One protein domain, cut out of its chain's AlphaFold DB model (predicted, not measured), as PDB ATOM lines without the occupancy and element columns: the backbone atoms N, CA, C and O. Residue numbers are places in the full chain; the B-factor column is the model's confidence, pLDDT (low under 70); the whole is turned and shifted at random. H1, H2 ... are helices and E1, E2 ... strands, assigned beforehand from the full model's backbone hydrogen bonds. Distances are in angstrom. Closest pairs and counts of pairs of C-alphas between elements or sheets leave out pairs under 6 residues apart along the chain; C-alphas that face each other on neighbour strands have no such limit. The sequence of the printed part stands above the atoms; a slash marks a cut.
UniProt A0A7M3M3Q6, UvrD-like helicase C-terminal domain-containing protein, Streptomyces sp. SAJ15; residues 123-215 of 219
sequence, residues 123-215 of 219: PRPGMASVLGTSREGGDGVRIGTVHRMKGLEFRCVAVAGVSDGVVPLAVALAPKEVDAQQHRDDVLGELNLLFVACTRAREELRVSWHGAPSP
ATOM      1  N   PRO A 123     -30.474  44.564 -37.973       41.56
ATOM      2  CA  PRO A 123     -29.692  45.757 -37.684       41.56
ATOM      3  C   PRO A 123     -28.627  45.910 -38.781       41.56
ATOM      4  O   PRO A 123     -28.164  44.911 -39.315       41.56
ATOM      5  N   ARG A 124     -28.354  47.172 -39.142       38.16
ATOM      6  CA  ARG A 124     -27.475  47.701 -40.207       38.16
ATOM      7  C   ARG A 124     -26.666  46.689 -41.059       38.16
ATOM      8  O   ARG A 124     -25.971  45.842 -40.504       38.16
ATOM      9  N   PRO A 125     -26.642  46.848 -42.401       41.16
ATOM     10  CA  PRO A 125     -25.758  46.061 -43.263       41.16
ATOM     11  C   PRO A 125     -24.307  46.218 -42.786       41.16
ATOM     12  O   PRO A 125     -23.837  47.341 -42.626       41.16
ATOM     13  N   GLY A 126     -23.636  45.100 -42.495       42.53
ATOM     14  CA  GLY A 126     -22.230  45.094 -42.072       42.53
ATOM     15  C   GLY A 126     -21.890  44.246 -40.844       42.53
ATOM     16  O   GLY A 126     -20.720  44.156 -40.501       42.53
ATOM     17  N   MET A 127     -22.858  43.601 -40.177       51.19
ATOM     18  CA  MET A 127     -22.561  42.667 -39.080       51.19
ATOM     19  C   MET A 127     -23.280  41.333 -39.270       51.19
ATOM     20  O   MET A 127     -24.510  41.292 -39.375       51.19
ATOM     21  N   ALA A 128     -22.513  40.237 -39.264       55.41
ATOM     22  CA  ALA A 128     -23.063  38.889 -39.244       55.41
ATOM     23  C   ALA A 128     -23.941  38.722 -37.993       55.41
ATOM     24  O   ALA A 128     -23.461  38.729 -36.856       55.41
ATOM     25  N   SER A 129     -25.251  38.637 -38.207       58.31
ATOM     26  CA  SER A 129     -26.232  38.519 -37.131       58.31
ATOM     27  C   SER A 129     -26.652  37.070 -37.008       58.31
ATOM     28  O   SER A 129     -26.988  36.437 -38.013       58.31
ATOM     29  N   VAL A 130     -26.661  36.553 -35.781       62.84
ATOM     30  CA  VAL A 130     -27.134  35.198 -35.524       62.84
ATOM     31  C   VAL A 130     -28.464  35.221 -34.795       62.84
ATOM     32  O   VAL A 130     -28.639  35.924 -33.798       62.84
ATOM     33  N   LEU A 131     -29.404  34.461 -35.347       61.00
ATOM     34  CA  LEU A 131     -30.752  34.267 -34.848       61.00
ATOM     35  C   LEU A 131     -30.860  32.860 -34.256       61.00
ATOM     36  O   LEU A 131     -30.716  31.888 -34.991       61.00
ATOM     37  N   GLY A 132     -31.122  32.742 -32.958       57.31
ATOM     38  CA  GLY A 132     -31.265  31.449 -32.287       57.31
ATOM     39  C   GLY A 132     -32.604  31.316 -31.571       57.31
ATOM     40  O   GLY A 132     -33.015  32.235 -30.864       57.31
ATOM     41  N   THR A 133     -33.278  30.175 -31.711       57.00
ATOM     42  CA  THR A 133     -34.423  29.813 -30.852       57.00
ATOM     43  C   THR A 133     -33.941  28.841 -29.781       57.00
ATOM     44  O   THR A 133     -33.457  27.752 -30.106       57.00
ATOM     45  N   SER A 134     -34.042  29.224 -28.511       53.53
ATOM     46  CA  SER A 134     -33.666  28.363 -27.383       53.53
ATOM     47  C   SER A 134     -34.872  28.125 -26.484       53.53
ATOM     48  O   SER A 134     -35.734  28.990 -26.375       53.53
ATOM     49  N   ARG A 135     -34.920  26.935 -25.878       51.97
ATOM     50  CA  ARG A 135     -36.006  26.485 -25.000       51.97
ATOM     51  C   ARG A 135     -35.692  26.709 -23.515       51.97
ATOM     52  O   ARG A 135     -36.599  26.697 -22.694       51.97
ATOM     53  N   GLU A 136     -34.430  26.957 -23.164       52.91
ATOM     54  CA  GLU A 136     -34.029  27.262 -21.788       52.91
ATOM     55  C   GLU A 136     -34.134  28.774 -21.550       52.91
ATOM     56  O   GLU A 136     -33.311  29.552 -22.042       52.91
ATOM     57  N   GLY A 137     -35.188  29.189 -20.838       48.66
ATOM     58  CA  GLY A 137     -35.397  30.579 -20.406       48.66
ATOM     59  C   GLY A 137     -36.465  31.384 -21.159       48.66
ATOM     60  O   GLY A 137     -36.416  32.609 -21.123       48.66
ATOM     61  N   GLY A 138     -37.421  30.724 -21.823       53.78
ATOM     62  CA  GLY A 138     -38.595  31.353 -22.446       53.78
ATOM     63  C   GLY A 138     -38.649  31.182 -23.965       53.78
ATOM     64  O   GLY A 138     -37.623  31.245 -24.643       53.78
ATOM     65  N   ASP A 139     -39.854  30.968 -24.501       56.72
ATOM     66  CA  ASP A 139     -40.099  30.897 -25.944       56.72
ATOM     67  C   ASP A 139     -39.724  32.232 -26.595       56.72
ATOM     68  O   ASP A 139     -40.406  33.248 -26.448       56.72
ATOM     69  N   GLY A 140     -38.600  32.251 -27.308       65.56
ATOM     70  CA  GLY A 140     -38.072  33.496 -27.837       65.56
ATOM     71  C   GLY A 140     -36.966  33.319 -28.861       65.56
ATOM     72  O   GLY A 140     -36.238  32.326 -28.904       65.56
ATOM     73  N   VAL A 141     -36.843  34.341 -29.702       71.81
ATOM     74  CA  VAL A 141     -35.800  34.456 -30.714       71.81
ATOM     75  C   VAL A 141     -34.712  35.386 -30.188       71.81
ATOM     76  O   VAL A 141     -34.961  36.572 -29.966       71.81
ATOM     77  N   ARG A 142     -33.496  34.866 -30.013       74.56
ATOM     78  CA  ARG A 142     -32.326  35.647 -29.596       74.56
ATOM     79  C   ARG A 142     -31.594  36.160 -30.828       74.56
ATOM     80  O   ARG A 142     -31.295  35.381 -31.729       74.56
ATOM     81  N   ILE A 143     -31.317  37.462 -30.854       78.12
ATOM     82  CA  ILE A 143     -30.501  38.120 -31.881       78.12
ATOM     83  C   ILE A 143     -29.235  38.620 -31.208       78.12
ATOM     84  O   ILE A 143     -29.307  39.331 -30.204       78.12
ATOM     85  N   GLY A 144     -28.083  38.289 -31.772       77.06
ATOM     86  CA  GLY A 144     -26.813  38.797 -31.278       77.06
ATOM     87  C   GLY A 144     -25.668  38.560 -32.246       77.06
ATOM     88  O   GLY A 144     -25.833  37.972 -33.314       77.06
ATOM     89  N   THR A 145     -24.492  39.032 -31.844       77.81
ATOM     90  CA  THR A 145     -23.232  38.677 -32.497       77.81
ATOM     91  C   THR A 145     -22.808  37.276 -32.071       77.81
ATOM     92  O   THR A 145     -23.187  36.791 -31.000       77.81
ATOM     93  N   VAL A 146     -21.963  36.636 -32.878       72.75
ATOM     94  CA  VAL A 146     -21.469  35.282 -32.596       72.75
ATOM     95  C   VAL A 146     -20.776  35.167 -31.237       72.75
ATOM     96  O   VAL A 146     -20.948  34.181 -30.525       72.75
ATOM     97  N   HIS A 147     -20.062  36.211 -30.825       73.31
ATOM     98  CA  HIS A 147     -19.376  36.273 -29.537       73.31
ATOM     99  C   HIS A 147     -20.307  36.052 -28.338       73.31
ATOM    100  O   HIS A 147     -19.909  35.406 -27.371       73.31
ATOM    101  N   ARG A 148     -21.559  36.523 -28.414       67.44
ATOM    102  CA  ARG A 148     -22.555  36.368 -27.340       67.44
ATOM    103  C   ARG A 148     -23.226  34.992 -27.311       67.44
ATOM    104  O   ARG A 148     -24.038  34.740 -26.431       67.44
ATOM    105  N   MET A 149     -22.911  34.113 -28.264       68.00
ATOM    106  CA  MET A 149     -23.453  32.752 -28.318       68.00
ATOM    107  C   MET A 149     -22.577  31.711 -27.630       68.00
ATOM    108  O   MET A 149     -22.997  30.564 -27.483       68.00
ATOM    109  N   LYS A 150     -21.348  32.071 -27.241       71.12
ATOM    110  CA  LYS A 150     -20.455  31.147 -26.540       71.12
ATOM    111  C   LYS A 150     -21.140  30.652 -25.260       71.12
ATOM    112  O   LYS A 150     -21.687  31.447 -24.508       71.12
ATOM    113  N   GLY A 151     -21.130  29.336 -25.045       71.69
ATOM    114  CA  GLY A 151     -21.771  28.703 -23.885       71.69
ATOM    115  C   GLY A 151     -23.294  28.563 -23.975       71.69
ATOM    116  O   GLY A 151     -23.905  28.086 -23.029       71.69
ATOM    117  N   LEU A 152     -23.910  28.947 -25.099       77.06
ATOM    118  CA  LEU A 152     -25.331  28.725 -25.362       77.06
ATOM    119  C   LEU A 152     -25.512  27.635 -26.416       77.06
ATOM    120  O   LEU A 152     -24.636  27.413 -27.252       77.06
ATOM    121  N   GLU A 153     -26.667  26.977 -26.407       73.38
ATOM    122  CA  GLU A 153     -27.070  26.045 -27.458       73.38
ATOM    123  C   GLU A 153     -28.500  26.344 -27.908       73.38
ATOM    124  O   GLU A 153     -29.363  26.753 -27.121       73.38
ATOM    125  N   PHE A 154     -28.740  26.179 -29.207       80.88
ATOM    126  CA  PHE A 154     -30.000  26.530 -29.845       80.88
ATOM    127  C   PHE A 154     -30.520  25.340 -30.639       80.88
ATOM    128  O   PHE A 154     -29.752  24.618 -31.274       80.88
ATOM    129  N   ARG A 155     -31.843  25.156 -30.652       80.38
ATOM    130  CA  ARG A 155     -32.459  24.153 -31.532       80.38
ATOM    131  C   ARG A 155     -32.186  24.514 -32.988       80.38
ATOM    132  O   ARG A 155     -31.611  23.728 -33.731       80.38
ATOM    133  N   CYS A 156     -32.505  25.752 -33.348       82.88
ATOM    134  CA  CYS A 156     -32.307  26.278 -34.689       82.88
ATOM    135  C   CYS A 156     -31.450  27.539 -34.636       82.88
ATOM    136  O   CYS A 156     -31.683  28.410 -33.790       82.88
ATOM    137  N   VAL A 157     -30.497  27.645 -35.561       86.75
ATOM    138  CA  VAL A 157     -29.624  28.812 -35.730       86.75
ATOM    139  C   VAL A 157     -29.719  29.311 -37.165       86.75
ATOM    140  O   VAL A 157     -29.594  28.532 -38.109       86.75
ATOM    141  N   ALA A 158     -29.887  30.618 -37.346       87.50
ATOM    142  CA  ALA A 158     -29.700  31.271 -38.632       87.50
ATOM    143  C   ALA A 158     -28.555  32.284 -38.558       87.50
ATOM    144  O   ALA A 158     -28.645  33.264 -37.823       87.50
ATOM    145  N   VAL A 159     -27.497  32.062 -39.336       88.94
ATOM    146  CA  VAL A 159     -26.387  33.000 -39.520       88.94
ATOM    147  C   VAL A 159     -26.674  33.830 -40.767       88.94
ATOM    148  O   VAL A 159     -26.736  33.311 -41.887       88.94
ATOM    149  N   ALA A 160     -26.900  35.126 -40.579       87.56
ATOM    150  CA  ALA A 160     -27.237  36.047 -41.652       87.56
ATOM    151  C   ALA A 160     -26.067  36.964 -42.001       87.56
ATOM    152  O   ALA A 160     -25.393  37.477 -41.113       87.56
ATOM    153  N   GLY A 161     -25.875  37.204 -43.300       86.12
ATOM    154  CA  GLY A 161     -24.862  38.130 -43.804       86.12
ATOM    155  C   GLY A 161     -23.471  37.519 -43.970       86.12
ATOM    156  O   GLY A 161     -22.498  38.254 -43.900       86.12
ATOM    157  N   VAL A 162     -23.353  36.213 -44.227       90.00
ATOM    158  CA  VAL A 162     -22.061  35.529 -44.467       90.00
ATOM    159  C   VAL A 162     -21.580  35.788 -45.902       90.00
ATOM    160  O   VAL A 162     -21.539  34.900 -46.749       90.00
ATOM    161  N   SER A 163     -21.326  37.059 -46.194       89.69
ATOM    162  CA  SER A 163     -20.997  37.586 -47.527       89.69
ATOM    163  C   SER A 163     -19.550  38.061 -47.546       89.69
ATOM    164  O   SER A 163     -18.988  38.344 -46.484       89.69
ATOM    165  N   ASP A 164     -18.965  38.154 -48.734       86.12
ATOM    166  CA  ASP A 164     -17.623  38.710 -48.896       86.12
ATOM    167  C   ASP A 164     -17.544  40.144 -48.332       86.12
ATOM    168  O   ASP A 164     -18.514  40.906 -48.402       86.12
ATOM    169  N   GLY A 165     -16.431  40.477 -47.676       83.94
ATOM    170  CA  GLY A 165     -16.233  41.746 -46.958       83.94
ATOM    171  C   GLY A 165     -17.012  41.916 -45.640       83.94
ATOM    172  O   GLY A 165     -16.719  42.837 -44.876       83.94
ATOM    173  N   VAL A 166     -17.979  41.038 -45.340       84.12
ATOM    174  CA  VAL A 166     -18.656  40.979 -44.027       84.12
ATOM    175  C   VAL A 166     -18.070  39.867 -43.164       84.12
ATOM    176  O   VAL A 166     -17.925  40.035 -41.956       84.12
ATOM    177  N   VAL A 167     -17.756  38.727 -43.784       86.00
ATOM    178  CA  VAL A 167     -17.061  37.606 -43.152       86.00
ATOM    179  C   VAL A 167     -16.004  37.101 -44.139       86.00
ATOM    180  O   VAL A 167     -16.387  36.575 -45.187       86.00
ATOM    181  N   PRO A 168     -14.703  37.212 -43.835       87.50
ATOM    182  CA  PRO A 168     -14.120  37.827 -42.638       87.50
ATOM    183  C   PRO A 168     -14.323  39.350 -42.589       87.50
ATOM    184  O   PRO A 168     -14.379  40.015 -43.626       87.50
ATOM    185  N   LEU A 169     -14.434  39.905 -41.382       85.94
ATOM    186  CA  LEU A 169     -14.553  41.348 -41.192       85.94
ATOM    187  C   LEU A 169     -13.208  42.037 -41.478       85.94
ATOM    188  O   LEU A 169     -12.271  41.909 -40.700       85.94
ATOM    189  N   ALA A 170     -13.125  42.827 -42.551       83.75
ATOM    190  CA  ALA A 170     -11.862  43.424 -43.004       83.75
ATOM    191  C   ALA A 170     -11.142  44.280 -41.941       83.75
ATOM    192  O   ALA A 170      -9.921  44.260 -41.868       83.75
ATOM    193  N   VAL A 171     -11.881  44.996 -41.081       84.06
ATOM    194  CA  VAL A 171     -11.292  45.805 -39.993       84.06
ATOM    195  C   VAL A 171     -10.711  44.959 -38.851       84.06
ATOM    196  O   VAL A 171      -9.936  45.466 -38.049       84.06
ATOM    197  N   ALA A 172     -11.083  43.680 -38.763       81.94
ATOM    198  CA  ALA A 172     -10.539  42.744 -37.784       81.94
ATOM    199  C   ALA A 172      -9.269  42.031 -38.279       81.94
ATOM    200  O   ALA A 172      -8.672  41.292 -37.506       81.94
ATOM    201  N   LEU A 173      -8.869  42.236 -39.539       88.62
ATOM    202  CA  LEU A 173      -7.682  41.619 -40.124       88.62
ATOM    203  C   LEU A 173      -6.525  42.620 -40.155       88.62
ATOM    204  O   LEU A 173      -6.661  43.715 -40.709       88.62
ATOM    205  N   ALA A 174      -5.364  42.226 -39.639       89.31
ATOM    206  CA  ALA A 174      -4.128  42.957 -39.884       89.31
ATOM    207  C   ALA A 174      -3.845  43.035 -41.401       89.31
ATOM    208  O   ALA A 174      -4.069  42.049 -42.114       89.31
ATOM    209  N   PRO A 175      -3.345  44.168 -41.931       89.12
ATOM    210  CA  PRO A 175      -2.909  44.239 -43.321       89.12
ATOM    211  C   PRO A 175      -1.796  43.224 -43.579       89.12
ATOM    212  O   PRO A 175      -0.808  43.165 -42.840       89.12
ATOM    213  N   LYS A 176      -1.943  42.435 -44.643       89.19
ATOM    214  CA  LYS A 176      -1.015  41.344 -44.969       89.19
ATOM    215  C   LYS A 176       0.402  41.853 -45.247       89.19
ATOM    216  O   LYS A 176       1.368  41.129 -45.027       89.19
ATOM    217  N   GLU A 177       0.513  43.090 -45.722       91.00
ATOM    218  CA  GLU A 177       1.769  43.776 -46.029       91.00
ATOM    219  C   GLU A 177       2.534  44.187 -44.765       91.00
ATOM    220  O   GLU A 177       3.752  44.333 -44.813       91.00
ATOM    221  N   VAL A 178       1.828  44.374 -43.644       92.81
ATOM    222  CA  VAL A 178       2.417  44.747 -42.352       92.81
ATOM    223  C   VAL A 178       2.821  43.498 -41.578       92.81
ATOM    224  O   VAL A 178       3.952  43.409 -41.107       92.81
ATOM    225  N   ASP A 179       1.910  42.527 -41.469       93.12
ATOM    226  CA  ASP A 179       2.171  41.263 -40.784       93.12
ATOM    227  C   ASP A 179       1.353  40.116 -41.398       93.12
ATOM    228  O   ASP A 179       0.168  39.913 -41.117       93.12
ATOM    229  N   ALA A 180       2.014  39.324 -42.242       93.00
ATOM    230  CA  ALA A 180       1.403  38.172 -42.893       93.00
ATOM    231  C   ALA A 180       1.109  37.009 -41.929       93.00
ATOM    232  O   ALA A 180       0.281  36.151 -42.255       93.00
ATOM    233  N   GLN A 181       1.785  36.928 -40.779       94.44
ATOM    234  CA  GLN A 181       1.501  35.905 -39.776       94.44
ATOM    235  C   GLN A 181       0.237  36.276 -39.008       94.44
ATOM    236  O   GLN A 181      -0.711  35.491 -39.010       94.44
ATOM    237  N   GLN A 182       0.182  37.498 -38.474       93.00
ATOM    238  CA  GLN A 182      -0.997  37.997 -37.771       93.00
ATOM    239  C   GLN A 182      -2.237  37.972 -38.669       93.00
ATOM    240  O   GLN A 182      -3.282  37.492 -38.248       93.00
ATOM    241  N   HIS A 183      -2.114  38.372 -39.941       92.50
ATOM    242  CA  HIS A 183      -3.225  38.294 -40.892       92.50
ATOM    243  C   HIS A 183      -3.795  36.871 -41.023       92.50
ATOM    244  O   HIS A 183      -5.011  36.687 -41.081       92.50
ATOM    245  N   ARG A 184      -2.934  35.844 -41.073       92.81
ATOM    246  CA  ARG A 184      -3.384  34.443 -41.136       92.81
ATOM    247  C   ARG A 184      -4.113  34.036 -39.862       92.81
ATOM    248  O   ARG A 184      -5.157  33.391 -39.954       92.81
ATOM    249  N   ASP A 185      -3.590  34.432 -38.709       94.06
ATOM    250  CA  ASP A 185      -4.195  34.132 -37.413       94.06
ATOM    251  C   ASP A 185      -5.551  34.838 -37.246       94.06
ATOM    252  O   ASP A 185      -6.510  34.217 -36.783       94.06
ATOM    253  N   ASP A 186      -5.682  36.078 -37.721       92.81
ATOM    254  CA  ASP A 186      -6.942  36.832 -37.714       92.81
ATOM    255  C   ASP A 186      -7.997  36.179 -38.620       92.81
ATOM    256  O   ASP A 186      -9.150  35.990 -38.217       92.81
ATOM    257  N   VAL A 187      -7.603  35.754 -39.829       92.06
ATOM    258  CA  VAL A 187      -8.488  35.019 -40.749       92.06
ATOM    259  C   VAL A 187      -8.953  33.703 -40.122       92.06
ATOM    260  O   VAL A 187     -10.138  33.364 -40.203       92.06
ATOM    261  N   LEU A 188      -8.050  32.967 -39.468       92.94
ATOM    262  CA  LEU A 188      -8.400  31.760 -38.716       92.94
ATOM    263  C   LEU A 188      -9.315  32.075 -37.524       92.94
ATOM    264  O   LEU A 188     -10.220  31.296 -37.227       92.94
ATOM    265  N   GLY A 189      -9.130  33.218 -36.865       91.12
ATOM    266  CA  GLY A 189     -10.008  33.714 -35.808       91.12
ATOM    267  C   GLY A 189     -11.442  33.937 -36.291       91.12
ATOM    268  O   GLY A 189     -12.388  33.439 -35.673       91.12
ATOM    269  N   GLU A 190     -11.607  34.606 -37.430       90.81
ATOM    270  CA  GLU A 190     -12.909  34.838 -38.070       90.81
ATOM    271  C   GLU A 190     -13.559  33.525 -38.549       90.81
ATOM    272  O   GLU A 190     -14.763  33.312 -38.360       90.81
ATOM    273  N   LEU A 191     -12.764  32.599 -39.097       90.88
ATOM    274  CA  LEU A 191     -13.205  31.239 -39.432       90.88
ATOM    275  C   LEU A 191     -13.706  30.482 -38.203       90.88
ATOM    276  O   LEU A 191     -14.794  29.902 -38.229       90.88
ATOM    277  N   ASN A 192     -12.936  30.508 -37.116       91.62
ATOM    278  CA  ASN A 192     -13.295  29.870 -35.855       91.62
ATOM    279  C   ASN A 192     -14.568  30.481 -35.271       91.62
ATOM    280  O   ASN A 192     -15.416  29.759 -34.743       91.62
ATOM    281  N   LEU A 193     -14.744  31.797 -35.393       88.31
ATOM    282  CA  LEU A 193     -15.966  32.468 -34.983       88.31
ATOM    283  C   LEU A 193     -17.163  31.936 -35.783       88.31
ATOM    284  O   LEU A 193     -18.132  31.459 -35.187       88.31
ATOM    285  N   LEU A 194     -17.082  31.928 -37.114       88.38
ATOM    286  CA  LEU A 194     -18.138  31.374 -37.966       88.38
ATOM    287  C   LEU A 194     -18.420  29.897 -37.641       88.38
ATOM    288  O   LEU A 194     -19.581  29.500 -37.534       88.38
ATOM    289  N   PHE A 195     -17.380  29.094 -37.422       89.75
ATOM    290  CA  PHE A 195     -17.508  27.690 -37.033       89.75
ATOM    291  C   PHE A 195     -18.262  27.529 -35.710       89.75
ATOM    292  O   PHE A 195     -19.199  26.728 -35.615       89.75
ATOM    293  N   VAL A 196     -17.914  28.327 -34.698       88.50
ATOM    294  CA  VAL A 196     -18.637  28.347 -33.424       88.50
ATOM    295  C   VAL A 196     -20.089  28.745 -33.651       88.50
ATOM    296  O   VAL A 196     -20.955  28.129 -33.053       88.50
ATOM    297  N   ALA A 197     -20.406  29.704 -34.522       85.56
ATOM    298  CA  ALA A 197     -21.803  30.038 -34.812       85.56
ATOM    299  C   ALA A 197     -22.583  28.852 -35.397       85.56
ATOM    300  O   ALA A 197     -23.691  28.551 -34.954       85.56
ATOM    301  N   CYS A 198     -21.989  28.170 -36.376       87.50
ATOM    302  CA  CYS A 198     -22.610  27.062 -37.095       87.50
ATOM    303  C   CYS A 198     -22.826  25.830 -36.205       87.50
ATOM    304  O   CYS A 198     -23.867  25.183 -36.290       87.50
ATOM    305  N   THR A 199     -21.878  25.526 -35.318       88.25
ATOM    306  CA  THR A 199     -21.926  24.343 -34.436       88.25
ATOM    307  C   THR A 199     -22.864  24.491 -33.239       88.25
ATOM    308  O   THR A 199     -23.117  23.520 -32.533       88.25
ATOM    309  N   ARG A 200     -23.433  25.681 -33.012       84.81
ATOM    310  CA  ARG A 200     -24.414  25.924 -31.932       84.81
ATOM    311  C   ARG A 200     -25.818  25.441 -32.291       84.81
ATOM    312  O   ARG A 200     -26.697  25.453 -31.429       84.81
ATOM    313  N   ALA A 201     -26.032  25.056 -33.550       86.38
ATOM    314  CA  ALA A 201     -27.288  24.526 -34.059       86.38
ATOM    315  C   ALA A 201     -27.421  23.033 -33.746       86.38
ATOM    316  O   ALA A 201     -26.643  22.224 -34.250       86.38
ATOM    317  N   ARG A 202     -28.435  22.657 -32.963       84.25
ATOM    318  CA  ARG A 202     -28.718  21.246 -32.656       84.25
ATOM    319  C   ARG A 202     -29.547  20.541 -33.738       84.25
ATOM    320  O   ARG A 202     -29.325  19.363 -33.988       84.25
ATOM    321  N   GLU A 203     -30.499  21.235 -34.364       85.75
ATOM    322  CA  GLU A 203     -31.500  20.633 -35.267       85.75
ATOM    323  C   GLU A 203     -31.526  21.232 -36.675       85.75
ATOM    324  O   GLU A 203     -31.696  20.497 -37.645       85.75
ATOM    325  N   GLU A 204     -31.384  22.553 -36.818       85.31
ATOM    326  CA  GLU A 204     -31.372  23.207 -38.133       85.31
ATOM    327  C   GLU A 204     -30.410  24.396 -38.143       85.31
ATOM    328  O   GLU A 204     -30.470  25.272 -37.273       85.31
ATOM    329  N   LEU A 205     -29.548  24.444 -39.160       89.94
ATOM    330  CA  LEU A 205     -28.676  25.573 -39.443       89.94
ATOM    331  C   LEU A 205     -29.086  26.215 -40.768       89.94
ATOM    332  O   LEU A 205     -29.171  25.555 -41.806       89.94
ATOM    333  N   ARG A 206     -29.269  27.532 -40.757       89.50
ATOM    334  CA  ARG A 206     -29.471  28.320 -41.971       89.50
ATOM    335  C   ARG A 206     -28.387  29.371 -42.113       89.50
ATOM    336  O   ARG A 206     -28.273  30.259 -41.281       89.50
ATOM    337  N   VAL A 207     -27.637  29.324 -43.204       90.00
ATOM    338  CA  VAL A 207     -26.643  30.346 -43.537       90.00
ATOM    339  C   VAL A 207     -27.162  31.162 -44.709       90.00
ATOM    340  O   VAL A 207     -27.635  30.597 -45.696       90.00
ATOM    341  N   SER A 208     -27.116  32.488 -44.610       88.81
ATOM    342  CA  SER A 208     -27.536  33.385 -45.692       88.81
ATOM    343  C   SER A 208     -26.509  34.467 -45.979       88.81
ATOM    344  O   SER A 208     -25.803  34.926 -45.081       88.81
ATOM    345  N   TRP A 209     -26.455  34.877 -47.241       89.69
ATOM    346  CA  TRP A 209     -25.546  35.892 -47.757       89.69
ATOM    347  C   TRP A 209     -26.245  36.740 -48.821       89.69
ATOM    348  O   TRP A 209     -27.300  36.370 -49.352       89.69
ATOM    349  N   HIS A 210     -25.665  37.897 -49.112       86.12
ATOM    350  CA  HIS A 210     -26.118  38.804 -50.157       86.12
ATOM    351  C   HIS A 210     -24.950  39.096 -51.099       86.12
ATOM    352  O   HIS A 210     -23.820  39.234 -50.650       86.12
ATOM    353  N   GLY A 211     -25.214  39.167 -52.403       88.25
ATOM    354  CA  GLY A 211     -24.145  39.342 -53.390       88.25
ATOM    355  C   GLY A 211     -23.178  38.152 -53.408       88.25
ATOM    356  O   GLY A 211     -23.619  37.004 -53.530       88.25
ATOM    357  N   ALA A 212     -21.877  38.436 -53.297       87.00
ATOM    358  CA  ALA A 212     -20.828  37.423 -53.266       87.00
ATOM    359  C   ALA A 212     -20.818  36.676 -51.915       87.00
ATOM    360  O   ALA A 212     -20.857  37.312 -50.855       87.00
ATOM    361  N   PRO A 213     -20.799  35.330 -51.917       89.62
ATOM    362  CA  PRO A 213     -20.651  34.569 -50.684       89.62
ATOM    363  C   PRO A 213     -19.280  34.823 -50.057       89.62
ATOM    364  O   PRO A 213     -18.314  35.110 -50.758       89.62
ATOM    365  N   SER A 214     -19.205  34.680 -48.734       88.19
ATOM    366  CA  SER A 214     -17.927  34.685 -48.021       88.19
ATOM    367  C   SER A 214     -16.965  33.645 -48.614       88.19
ATOM    368  O   SER A 214     -17.417  32.539 -48.930       88.19
ATOM    369  N   PRO A 215     -15.649  33.926 -48.665       88.88
ATOM    370  CA  PRO A 215     -14.639  32.944 -49.068       88.88
ATOM    371  C   PRO A 215     -14.638  31.677 -48.197       88.88
ATOM    372  O   PRO A 215     -14.123  30.641 -48.609       88.88
TER     373      PRO A 215
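This is residues 123 to 215 of the 219 residues of the protein "UvrD-like helicase C-terminal domain-containing protein" of Streptomyces sp. SAJ15 (UniProt A0A7M3M3Q6). A twisted four-stranded sheet makes one end, and long helix H2 reaches away from it as an arm. Look for 93 printed residues with named elements E1, E2, H1, E3, H2, E4, class mixed; the mixed sheet runs E2, E1, E3, E4. The whole is compact, radius of gyration of the C-alphas 14.3 A, yet elongated, 48 by 28 by 20 A.

Find C-alpha 129 at (-26.232, 38.519, -37.131), where E1, residues 129 to 134, begins; E2 is 140 to 144, H1 146 to 149, E3 154 to 160. H2, 180 to 199, runs 28.4 A; E4, 201 to 210, spans 21.5 A, bends by 80 degrees at residue 204 and ends at (-26.118, 38.804, -50.157).

Within hydrogen-bond range, find N 132 and O 142, 2.9 A, in antiparallel hairpin E1 and E2; N 131 and O 158, 2.9 A, in antiparallel E1 and E3; N 159 and O 206, 2.8 A, in parallel E3 and E4. E3, H2, E4 form a strand-helix-strand unit, parallel neighbours joined through a helix; E2, H1, E3 form a split one, E1 between its strands; both crossovers are right-handed. H2 only grazes the sheet, with residues 194 to 199; its residues 193 to 197 alone touch H1, closest C-alphas Val 146 and Ala 197, 5.7 A. H1 is on the sheet, height 8.7 A. Every O i to N i+4 pair in H2 is within range; H1 is too short for one.

The printed part has no cut; the link E3 to H2, residues 161 to 179, is long. See pLDDT under 70 at residues 123 to 140 and 148 to 149.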